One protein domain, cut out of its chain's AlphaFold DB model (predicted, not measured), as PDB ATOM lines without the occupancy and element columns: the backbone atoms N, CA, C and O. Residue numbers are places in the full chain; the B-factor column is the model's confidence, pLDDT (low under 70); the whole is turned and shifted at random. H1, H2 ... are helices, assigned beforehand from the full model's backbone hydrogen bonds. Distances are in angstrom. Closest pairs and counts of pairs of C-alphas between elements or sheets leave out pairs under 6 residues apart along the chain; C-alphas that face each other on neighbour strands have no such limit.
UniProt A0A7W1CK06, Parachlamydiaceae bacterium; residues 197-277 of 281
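What this domain is: This is residues 197 to 277 of the 281 residues of a protein of Parachlamydiaceae bacterium (UniProt A0A7W1CK06). Four helices make an up-and-down bundle, each running against the one before it: H1, H2 and H3 stand side by side in a bowed layer, and H4 packs along its hollow side, mainly on H2. The short H5 lies crosswise beyond one end of the bundle. The printed part has 81 residues with five named helices, H1 to H5 in order, and no named strand; the class is all helix. It is compact, with a radius of gyration of the C-alphas of 12.6 A, and elongated, spanning 40 by 26 by 17 A.

How they stand to each other: H1, residues 197 to 207, and H2, residues 212 to 225, form a hairpin at a shallow tilt of 15 degrees; their closest C-alphas, of Ala 207 and Asp 214, are 4.9 A apart. H2, with residues 219 to 224 alone, touches H3, residues 228 to 242, in a second hairpin; the closest C-alphas, of Arg 223 and Gln 231, are 5.8 A apart. H4, residues 249 to 266, touches H2 and runs the same way at a shallow tilt of 19 degrees, with the C-alphas of Val 219 and Ala 260 closest at 4.9 A. H3 and H4 form a hairpin, closest at the C-alphas of Ile 241 and Arg 252, 6.6 A. H1 and H3 are apart. H5, residues 271 to 277, only just touches H2, with 3 pairs of C-alphas within 8 A, about perpendicular at 80 degrees. Every O i to N i+4 pair is within hydrogen-bond range in H1, H2 and H5, against 6 of 11 in H3 and 13 of 14 in H4.

Where its parts are: H1 begins at C-alpha 197, (9.573, -37.620, 39.633). H2 measures 20.3 A, H3 21.5 A and H4 26.0 A. H5 ends at C-alpha 277, (21.341, -27.112, 33.942).

The domain as a whole: The farthest C-alphas, of Asp 246 and Lys 277, are 41.4 A apart. The printed part has no cut and no long link. Residues 269 to 277 have pLDDT under 70.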
ATOM      1  N   TYR A 197      10.728 -36.740  39.683       91.75
ATOM      2  CA  TYR A 197       9.573 -37.620  39.633       91.75
ATOM      3  C   TYR A 197       8.280 -36.906  40.036       91.75
ATOM      4  O   TYR A 197       7.283 -37.047  39.345       91.75
ATOM      5  N   SER A 198       8.280 -36.134  41.129       92.62
ATOM      6  CA  SER A 198       7.072 -35.429  41.585       92.62
ATOM      7  C   SER A 198       6.647 -34.327  40.615       92.62
ATOM      8  O   SER A 198       5.455 -34.150  40.402       92.62
ATOM      9  N   ASP A 199       7.603 -33.623  40.002       93.00
ATOM     10  CA  ASP A 199       7.312 -32.595  38.994       93.00
ATOM     11  C   ASP A 199       6.706 -33.230  37.732       93.00
ATOM     12  O   ASP A 199       5.703 -32.763  37.199       93.00
ATOM     13  N   ALA A 200       7.280 -34.350  37.285       92.62
ATOM     14  CA  ALA A 200       6.749 -35.135  36.177       92.62
ATOM     15  C   ALA A 200       5.359 -35.720  36.486       92.62
ATOM     16  O   ALA A 200       4.474 -35.724  35.629       92.62
ATOM     17  N   LEU A 201       5.153 -36.182  37.719       92.88
ATOM     18  CA  LEU A 201       3.872 -36.691  38.185       92.88
ATOM     19  C   LEU A 201       2.802 -35.591  38.189       92.88
ATOM     20  O   LEU A 201       1.697 -35.854  37.735       92.88
ATOM     21  N   ASP A 202       3.126 -34.366  38.617       94.06
ATOM     22  CA  ASP A 202       2.189 -33.232  38.588       94.06
ATOM     23  C   ASP A 202       1.713 -32.924  37.158       94.06
ATOM     24  O   ASP A 202       0.522 -32.710  36.931       94.06
ATOM     25  N   ILE A 203       2.627 -32.967  36.181       93.50
ATOM     26  CA  ILE A 203       2.304 -32.797  34.753       93.50
ATOM     27  C   ILE A 203       1.322 -33.877  34.291       93.50
ATOM     28  O   ILE A 203       0.336 -33.580  33.618       93.50
ATOM     29  N   TYR A 204       1.583 -35.133  34.652       93.31
ATOM     30  CA  TYR A 204       0.710 -36.240  34.286       93.31
ATOM     31  C   TYR A 204      -0.667 -36.145  34.953       93.31
ATOM     32  O   TYR A 204      -1.683 -36.303  34.279       93.31
ATOM     33  N   GLU A 205      -0.713 -35.878  36.261       92.88
ATOM     34  CA  GLU A 205      -1.957 -35.778  37.030       92.88
ATOM     35  C   GLU A 205      -2.861 -34.654  36.521       92.88
ATOM     36  O   GLU A 205      -4.083 -34.795  36.552       92.88
ATOM     37  N   GLU A 206      -2.286 -33.557  36.025       94.12
ATOM     38  CA  GLU A 206      -3.061 -32.507  35.371       94.12
ATOM     39  C   GLU A 206      -3.552 -32.937  33.985       94.12
ATOM     40  O   GLU A 206      -4.739 -32.815  33.686       94.12
ATOM     41  N   ALA A 207      -2.680 -33.536  33.172       94.06
ATOM     42  CA  ALA A 207      -3.021 -33.961  31.818       94.06
ATOM     43  C   ALA A 207      -4.156 -34.996  31.764       94.06
ATOM     44  O   ALA A 207      -5.002 -34.945  30.875       94.06
ATOM     45  N   ILE A 208      -4.233 -35.927  32.723       91.50
ATOM     46  CA  ILE A 208      -5.290 -36.957  32.727       91.50
ATOM     47  C   ILE A 208      -6.692 -36.431  33.062       91.50
ATOM     48  O   ILE A 208      -7.653 -37.196  32.915       91.50
ATOM     49  N   LYS A 209      -6.808 -35.176  33.517       91.88
ATOM     50  CA  LYS A 209      -8.084 -34.465  33.704       91.88
ATOM     51  C   LYS A 209      -8.573 -33.808  32.410       91.88
ATOM     52  O   LYS A 209      -9.753 -33.476  32.321       91.88
ATOM     53  N   GLY A 210      -7.662 -33.594  31.462       91.38
ATOM     54  CA  GLY A 210      -7.908 -32.971  30.172       91.38
ATOM     55  C   GLY A 210      -8.330 -33.960  29.087       91.38
ATOM     56  O   GLY A 210      -8.857 -35.045  29.366       91.38
ATOM     57  N   ASP A 211      -8.115 -33.566  27.835       92.12
ATOM     58  CA  ASP A 211      -8.458 -34.360  26.657       92.12
ATOM     59  C   ASP A 211      -7.282 -35.219  26.137       92.12
ATOM     60  O   ASP A 211      -6.249 -35.391  26.786       92.12
ATOM     61  N   GLU A 212      -7.457 -35.842  24.966       91.75
ATOM     62  CA  GLU A 212      -6.416 -36.673  24.343       91.75
ATOM     63  C   GLU A 212      -5.130 -35.887  24.050       91.75
ATOM     64  O   GLU A 212      -4.030 -36.428  24.199       91.75
ATOM     65  N   LEU A 213      -5.258 -34.617  23.656       92.50
ATOM     66  CA  LEU A 213      -4.128 -33.764  23.320       92.50
ATOM     67  C   LEU A 213      -3.320 -33.426  24.575       92.50
ATOM     68  O   LEU A 213      -2.090 -33.463  24.529       92.50
ATOM     69  N   ASP A 214      -3.988 -33.177  25.702       95.25
ATOM     70  CA  ASP A 214      -3.322 -32.962  26.991       95.25
ATOM     71  C   ASP A 214      -2.498 -34.188  27.403       95.25
ATOM     72  O   ASP A 214      -1.316 -34.080  27.753       95.25
ATOM     73  N   ILE A 215      -3.082 -35.386  27.279       93.81
ATOM     74  CA  ILE A 215      -2.385 -36.642  27.583       93.81
ATOM     75  C   ILE A 215      -1.203 -36.838  26.621       93.81
ATOM     76  O   ILE A 215      -0.104 -37.162  27.076       93.81
ATOM     77  N   ALA A 216      -1.378 -36.614  25.317       93.38
ATOM     78  CA  ALA A 216      -0.302 -36.733  24.333       93.38
ATOM     79  C   ALA A 216       0.854 -35.751  24.613       93.38
ATOM     80  O   ALA A 216       2.023 -36.147  24.603       93.38
ATOM     81  N   ASN A 217       0.542 -34.498  24.948       93.88
ATOM     82  CA  ASN A 217       1.532 -33.491  25.333       93.88
ATOM     83  C   ASN A 217       2.288 -33.891  26.605       93.88
ATOM     84  O   ASN A 217       3.506 -33.695  26.688       93.88
ATOM     85  N   SER A 218       1.604 -34.509  27.574       94.62
ATOM     86  CA  SER A 218       2.266 -35.046  28.764       94.62
ATOM     87  C   SER A 218       3.261 -36.150  28.401       94.62
ATOM     88  O   SER A 218       4.394 -36.107  28.866       94.62
ATOM     89  N   VAL A 219       2.916 -37.073  27.493       93.62
ATOM     90  CA  VAL A 219       3.826 -38.140  27.036       93.62
ATOM     91  C   VAL A 219       5.090 -37.548  26.408       93.62
ATOM     92  O   VAL A 219       6.199 -37.970  26.738       93.62
ATOM     93  N   ILE A 220       4.939 -36.541  25.540       91.56
ATOM     94  CA  ILE A 220       6.066 -35.839  24.904       91.56
ATOM     95  C   ILE A 220       6.953 -35.170  25.960       91.56
ATOM     96  O   ILE A 220       8.180 -35.282  25.903       91.56
ATOM     97  N   THR A 221       6.333 -34.504  26.935       91.88
ATOM     98  CA  THR A 221       7.036 -33.799  28.013       91.88
ATOM     99  C   THR A 221       7.808 -34.777  28.895       91.88
ATOM    100  O   THR A 221       9.005 -34.600  29.115       91.88
ATOM    101  N   LEU A 222       7.156 -35.858  29.333       91.38
ATOM    102  CA  LEU A 222       7.756 -36.918  30.144       91.38
ATOM    103  C   LEU A 222       8.919 -37.594  29.421       91.38
ATOM    104  O   LEU A 222       9.971 -37.803  30.022       91.38
ATOM    105  N   ARG A 223       8.784 -37.862  28.116       90.56
ATOM    106  CA  ARG A 223       9.891 -38.362  27.291       90.56
ATOM    107  C   ARG A 223      11.082 -37.408  27.333       90.56
ATOM    108  O   ARG A 223      12.207 -37.862  27.495       90.56
ATOM    109  N   GLY A 224      10.852 -36.100  27.216       88.31
ATOM    110  CA  GLY A 224      11.916 -35.088  27.256       88.31
ATOM    111  C   GLY A 224      12.704 -35.053  28.572       88.31
ATOM    112  O   GLY A 224      13.855 -34.620  28.583       88.31
ATOM    113  N   VAL A 225      12.115 -35.548  29.664       86.69
ATOM    114  CA  VAL A 225      12.755 -35.656  30.985       86.69
ATOM    115  C   VAL A 225      13.664 -36.892  31.109       86.69
ATOM    116  O   VAL A 225      14.558 -36.932  31.963       86.69
ATOM    117  N   LEU A 226      13.463 -37.905  30.263       85.56
ATOM    118  CA  LEU A 226      14.273 -39.121  30.272       85.56
ATOM    119  C   LEU A 226      15.701 -38.849  29.761       85.56
ATOM    120  O   LEU A 226      15.912 -37.945  28.948       85.56
ATOM    121  N   PRO A 227      16.707 -39.638  30.186       83.50
ATOM    122  CA  PRO A 227      18.034 -39.645  29.575       83.50
ATOM    123  C   PRO A 227      17.965 -39.808  28.051       83.50
ATOM    124  O   PRO A 227      17.175 -40.605  27.554       83.50
ATOM    125  N   PHE A 228      18.833 -39.104  27.314       83.62
ATOM    126  CA  PHE A 228      18.828 -39.073  25.842       83.62
ATOM    127  C   PHE A 228      18.783 -40.468  25.193       83.62
ATOM    128  O   PHE A 228      18.015 -40.694  24.263       83.62
ATOM    129  N   GLU A 229      19.544 -41.421  25.735       82.19
ATOM    130  CA  GLU A 229      19.586 -42.812  25.264       82.19
ATOM    131  C   GLU A 229      18.218 -43.517  25.341       82.19
ATOM    132  O   GLU A 229      17.909 -44.357  24.502       82.19
ATOM    133  N   GLN A 230      17.373 -43.153  26.311       82.25
ATOM    134  CA  GLN A 230      16.021 -43.700  26.463       82.25
ATOM    135  C   GLN A 230      14.995 -42.970  25.578       82.25
ATOM    136  O   GLN A 230      14.011 -43.576  25.161       82.25
ATOM    137  N   GLN A 231      15.224 -41.698  25.228       85.62
ATOM    138  CA  GLN A 231      14.267 -40.903  24.446       85.62
ATOM    139  C   GLN A 231      14.004 -41.480  23.047       85.62
ATOM    140  O   GLN A 231      12.872 -41.411  22.560       85.62
ATOM    141  N   GLN A 232      15.030 -42.045  22.400       78.12
ATOM    142  CA  GLN A 232      14.904 -42.621  21.056       78.12
ATOM    143  C   GLN A 232      14.029 -43.876  21.062       78.12
ATOM    144  O   GLN A 232      13.074 -43.946  20.295       78.12
ATOM    145  N   TYR A 233      14.286 -44.804  21.987       73.81
ATOM    146  CA  TYR A 233      13.492 -46.026  22.146       73.81
ATOM    147  C   TYR A 233      12.015 -45.715  22.436       73.81
ATOM    148  O   TYR A 233      11.110 -46.297  21.850       73.81
ATOM    149  N   CYS A 234      11.767 -44.715  23.280       77.12
ATOM    150  CA  CYS A 234      10.429 -44.248  23.630       77.12
ATOM    151  C   CYS A 234       9.689 -43.521  22.481       77.12
ATOM    152  O   CYS A 234       8.482 -43.297  22.552       77.12
ATOM    153  N   SER A 235      10.365 -43.090  21.414       78.56
ATOM    154  CA  SER A 235       9.691 -42.326  20.351       78.56
ATOM    155  C   SER A 235       8.827 -43.205  19.444       78.56
ATOM    156  O   SER A 235       7.738 -42.780  19.062       78.56
ATOM    157  N   GLU A 236       9.247 -44.447  19.192       84.94
ATOM    158  CA  GLU A 236       8.525 -45.379  18.317       84.94
ATOM    159  C   GLU A 236       7.131 -45.724  18.862       84.94
ATOM    160  O   GLU A 236       6.141 -45.668  18.134       84.94
ATOM    161  N   ASP A 237       7.018 -46.017  20.161       87.62
ATOM    162  CA  ASP A 237       5.741 -46.368  20.792       87.62
ATOM    163  C   ASP A 237       4.710 -45.235  20.704       87.62
ATOM    164  O   ASP A 237       3.528 -45.483  20.455       87.62
ATOM    165  N   PHE A 238       5.148 -43.985  20.887       90.19
ATOM    166  CA  PHE A 238       4.267 -42.824  20.784       90.19
ATOM    167  C   PHE A 238       3.770 -42.623  19.348       90.19
ATOM    168  O   PHE A 238       2.565 -42.497  19.129       90.19
ATOM    169  N   GLU A 239       4.677 -42.649  18.368       90.38
ATOM    170  CA  GLU A 239       4.333 -42.499  16.948       90.38
ATOM    171  C   GLU A 239       3.386 -43.608  16.479       90.38
ATOM    172  O   GLU A 239       2.383 -43.331  15.819       90.38
ATOM    173  N   ASN A 240       3.631 -44.851  16.901       90.88
ATOM    174  CA  ASN A 240       2.763 -45.989  16.606       90.88
ATOM    175  C   ASN A 240       1.342 -45.810  17.165       90.88
ATOM    176  O   ASN A 240       0.371 -46.238  16.540       90.88
ATOM    177  N   ILE A 241       1.188 -45.189  18.342       92.00
ATOM    178  CA  ILE A 241      -0.134 -44.908  18.921       92.00
ATOM    179  C   ILE A 241      -0.846 -43.795  18.144       92.00
ATOM    180  O   ILE A 241      -2.034 -43.943  17.847       92.00
ATOM    181  N   MET A 242      -0.141 -42.708  17.821       90.44
ATOM    182  CA  MET A 242      -0.728 -41.538  17.156       90.44
ATOM    183  C   MET A 242      -1.111 -41.814  15.697       90.44
ATOM    184  O   MET A 242      -2.150 -41.343  15.246       90.44
ATOM    185  N   ASN A 243      -0.325 -42.626  14.985       91.00
ATOM    186  CA  ASN A 243      -0.550 -42.943  13.570       91.00
ATOM    187  C   ASN A 243      -1.513 -44.124  13.342       91.00
ATOM    188  O   ASN A 243      -1.767 -44.510  12.204       91.00
ATOM    189  N   SER A 244      -2.039 -44.738  14.403       89.56
ATOM    190  CA  SER A 244      -2.927 -45.896  14.283       89.56
ATOM    191  C   SER A 244      -4.364 -45.471  13.954       89.56
ATOM    192  O   SER A 244      -5.143 -45.151  14.857       89.56
ATOM    193  N   GLU A 245      -4.744 -45.571  12.678       83.06
ATOM    194  CA  GLU A 245      -6.085 -45.229  12.167       83.06
ATOM    195  C   GLU A 245      -7.212 -46.108  12.754       83.06
ATOM    196  O   GLU A 245      -8.330 -45.637  12.945       83.06
ATOM    197  N   ASP A 246      -6.913 -47.352  13.147       83.50
ATOM    198  CA  ASP A 246      -7.904 -48.313  13.668       83.50
ATOM    199  C   ASP A 246      -8.272 -48.129  15.159       83.50
ATOM    200  O   ASP A 246      -9.090 -48.875  15.718       83.50
ATOM    201  N   LEU A 247      -7.650 -47.180  15.868       84.69
ATOM    202  CA  LEU A 247      -7.929 -46.951  17.289       84.69
ATOM    203  C   LEU A 247      -9.056 -45.937  17.476       84.69
ATOM    204  O   LEU A 247      -8.919 -44.771  17.137       84.69
ATOM    205  N   SER A 248     -10.126 -46.353  18.154       88.50
ATOM    206  CA  SER A 248     -11.068 -45.410  18.769       88.50
ATOM    207  C   SER A 248     -10.349 -44.524  19.795       88.50
ATOM    208  O   SER A 248      -9.514 -45.050  20.540       88.50
ATOM    209  N   ASP A 249     -10.774 -43.273  19.959       86.12
ATOM    210  CA  ASP A 249     -10.182 -42.303  20.903       86.12
ATOM    211  C   ASP A 249     -10.057 -42.854  22.334       86.12
ATOM    212  O   ASP A 249      -9.014 -42.752  22.974       86.12
ATOM    213  N   SER A 250     -11.068 -43.582  22.827       87.75
ATOM    214  CA  SER A 250     -11.009 -44.235  24.148       87.75
ATOM    215  C   SER A 250      -9.839 -45.227  24.281       87.75
ATOM    216  O   SER A 250      -9.137 -45.257  25.297       87.75
ATOM    217  N   LYS A 251      -9.587 -46.028  23.238       91.12
ATOM    218  CA  LYS A 251      -8.459 -46.970  23.205       91.12
ATOM    219  C   LYS A 251      -7.128 -46.234  23.070       91.12
ATOM    220  O   LYS A 251      -6.165 -46.652  23.715       91.12
ATOM    221  N   ARG A 252      -7.067 -45.166  22.267       92.19
ATOM    222  CA  ARG A 252      -5.861 -44.342  22.107       92.19
ATOM    223  C   ARG A 252      -5.481 -43.684  23.433       92.19
ATOM    224  O   ARG A 252      -4.378 -43.921  23.918       92.19
ATOM    225  N   ASN A 253      -6.434 -43.039  24.106       90.81
ATOM    226  CA  ASN A 253      -6.272 -42.480  25.450       90.81
ATOM    227  C   ASN A 253      -5.754 -43.502  26.461       90.81
ATOM    228  O   ASN A 253      -4.821 -43.221  27.211       90.81
ATOM    229  N   LYS A 254      -6.308 -44.722  26.472       90.81
ATOM    230  CA  LYS A 254      -5.826 -45.788  27.363       90.81
ATOM    231  C   LYS A 254      -4.364 -46.158  27.080       90.81
ATOM    232  O   LYS A 254      -3.601 -46.366  28.024       90.81
ATOM    233  N   LYS A 255      -3.967 -46.237  25.805       93.00
ATOM    234  CA  LYS A 255      -2.576 -46.516  25.417       93.00
ATOM    235  C   LYS A 255      -1.637 -45.364  25.790       93.00
ATOM    236  O   LYS A 255      -0.593 -45.634  26.374       93.00
ATOM    237  N   LEU A 256      -2.023 -44.114  25.532       93.12
ATOM    238  CA  LEU A 256      -1.229 -42.932  25.890       93.12
ATOM    239  C   LEU A 256      -1.026 -42.816  27.406       93.12
ATOM    240  O   LEU A 256       0.101 -42.634  27.859       93.12
ATOM    241  N   LYS A 257      -2.086 -43.018  28.204       91.81
ATOM    242  CA  LYS A 257      -1.988 -43.039  29.674       91.81
ATOM    243  C   LYS A 257      -1.006 -44.102  30.162       91.81
ATOM    244  O   LYS A 257      -0.195 -43.814  31.035       91.81
ATOM    245  N   LYS A 258      -1.056 -45.307  29.584       90.62
ATOM    246  CA  LYS A 258      -0.113 -46.388  29.909       90.62
ATOM    247  C   LYS A 258       1.324 -46.020  29.528       90.62
ATOM    248  O   LYS A 258       2.241 -46.302  30.290       90.62
ATOM    249  N   LEU A 259       1.520 -45.380  28.377       92.06
ATOM    250  CA  LEU A 259       2.844 -44.969  27.920       92.06
ATOM    251  C   LEU A 259       3.458 -43.893  28.829       92.06
ATOM    252  O   LEU A 259       4.611 -44.016  29.228       92.06
ATOM    253  N   ALA A 260       2.673 -42.891  29.229       91.88
ATOM    254  CA  ALA A 260       3.106 -41.880  30.193       91.88
ATOM    255  C   ALA A 260       3.510 -42.495  31.545       91.88
ATOM    256  O   ALA A 260       4.552 -42.140  32.092       91.88
ATOM    257  N   ILE A 261       2.730 -43.459  32.049       89.56
ATOM    258  CA  ILE A 261       3.050 -44.214  33.271       89.56
ATOM    259  C   ILE A 261       4.402 -44.929  33.143       89.56
ATOM    260  O   ILE A 261       5.233 -44.837  34.048       89.56
ATOM    261  N   ASN A 262       4.652 -45.589  32.009       89.25
ATOM    262  CA  ASN A 262       5.934 -46.248  31.761       89.25
ATOM    263  C   ASN A 262       7.100 -45.246  31.799       89.25
ATOM    264  O   ASN A 262       8.151 -45.558  32.347       89.25
ATOM    265  N   TYR A 263       6.922 -44.035  31.262       90.81
ATOM    266  CA  TYR A 263       7.976 -43.016  31.301       90.81
ATOM    267  C   TYR A 263       8.206 -42.493  32.712       90.81
ATOM    268  O   TYR A 263       9.353 -42.371  33.125       90.81
ATOM    269  N   LEU A 264       7.144 -42.258  33.485       89.50
ATOM    270  CA  LEU A 264       7.259 -41.857  34.891       89.50
ATOM    271  C   LEU A 264       8.072 -42.863  35.715       89.50
ATOM    272  O   LEU A 264       8.921 -42.453  36.506       89.50
ATOM    273  N   ALA A 265       7.861 -44.163  35.493       87.31
ATOM    274  CA  ALA A 265       8.589 -45.230  36.179       87.31
ATOM    275  C   ALA A 265      10.107 -45.229  35.897       87.31
ATOM    276  O   ALA A 265      10.889 -45.691  36.735       87.31
ATOM    277  N   GLU A 266      10.536 -44.678  34.757       87.62
ATOM    278  CA  GLU A 266      11.943 -44.588  34.344       87.62
ATOM    279  C   GLU A 266      12.645 -43.303  34.827       87.62
ATOM    280  O   GLU A 266      13.879 -43.215  34.809       87.62
ATOM    281  N   ILE A 267      11.897 -42.305  35.318       85.81
ATOM    282  CA  ILE A 267      12.473 -41.037  35.785       85.81
ATOM    283  C   ILE A 267      13.261 -41.250  37.082       85.81
ATOM    284  O   ILE A 267      12.722 -41.475  38.169       85.81
ATOM    285  N   LYS A 268      14.584 -41.103  36.979       74.12
ATOM    286  CA  LYS A 268      15.504 -41.121  38.123       74.12
ATOM    287  C   LYS A 268      15.560 -39.758  38.811       74.12
ATOM    288  O   LYS A 268      15.490 -38.708  38.182       74.12
ATOM    289  N   THR A 269      15.806 -39.757  40.119       60.03
ATOM    290  CA  THR A 269      15.885 -38.529  40.930       60.03
ATOM    291  C   THR A 269      17.039 -37.584  40.582       60.03
ATOM    292  O   THR A 269      16.990 -36.426  40.989       60.03
ATOM    293  N   SER A 270      18.068 -38.032  39.853       52.34
ATOM    294  CA  SER A 270      19.210 -37.189  39.463       52.34
ATOM    295  C   SER A 270      19.006 -36.413  38.156       52.34
ATOM    296  O   SER A 270      19.701 -35.421  37.948       52.34
ATOM    297  N   SER A 271      18.059 -36.803  37.289       47.62
ATOM    298  CA  SER A 271      18.046 -36.310  35.903       47.62
ATOM    299  C   SER A 271      17.551 -34.870  35.745       47.62
ATOM    300  O   SER A 271      18.130 -34.144  34.945       47.62
ATOM    301  N   LEU A 272      16.554 -34.394  36.512       44.34
ATOM    302  CA  LEU A 272      15.978 -33.056  36.256       44.34
ATOM    303  C   LEU A 272      16.949 -31.905  36.541       44.34
ATOM    304  O   LEU A 272      17.029 -30.963  35.759       44.34
ATOM    305  N   LYS A 273      17.707 -31.970  37.646       47.19
ATOM    306  CA  LYS A 273      18.682 -30.915  37.980       47.19
ATOM    307  C   LYS A 273      19.846 -30.880  36.992       47.19
ATOM    308  O   LYS A 273      20.399 -29.812  36.769       47.19
ATOM    309  N   GLU A 274      20.209 -32.014  36.400       45.25
ATOM    310  CA  GLU A 274      21.268 -32.094  35.390       45.25
ATOM    311  C   GLU A 274      20.761 -31.703  33.992       45.25
ATOM    312  O   GLU A 274      21.477 -31.031  33.250       45.25
ATOM    313  N   ALA A 275      19.515 -32.048  33.651       41.44
ATOM    314  CA  ALA A 275      18.884 -31.703  32.378       41.44
ATOM    315  C   ALA A 275      18.536 -30.207  32.280       41.44
ATOM    316  O   ALA A 275      18.840 -29.577  31.271       41.44
ATOM    317  N   LEU A 276      17.993 -29.606  33.348       42.47
ATOM    318  CA  LEU A 276      17.683 -28.169  33.390       42.47
ATOM    319  C   LEU A 276      18.935 -27.288  33.470       42.47
ATOM    320  O   LEU A 276      18.898 -26.130  33.062       42.47
ATOM    321  N   LYS A 277      20.057 -27.821  33.965       47.59
ATOM    322  CA  LYS A 277      21.341 -27.112  33.942       47.59
ATOM    323  C   LYS A 277      21.928 -27.068  32.527       47.59
ATOM    324  O   LYS A 277      22.419 -26.031  32.119       47.59
TER     325      LYS A 277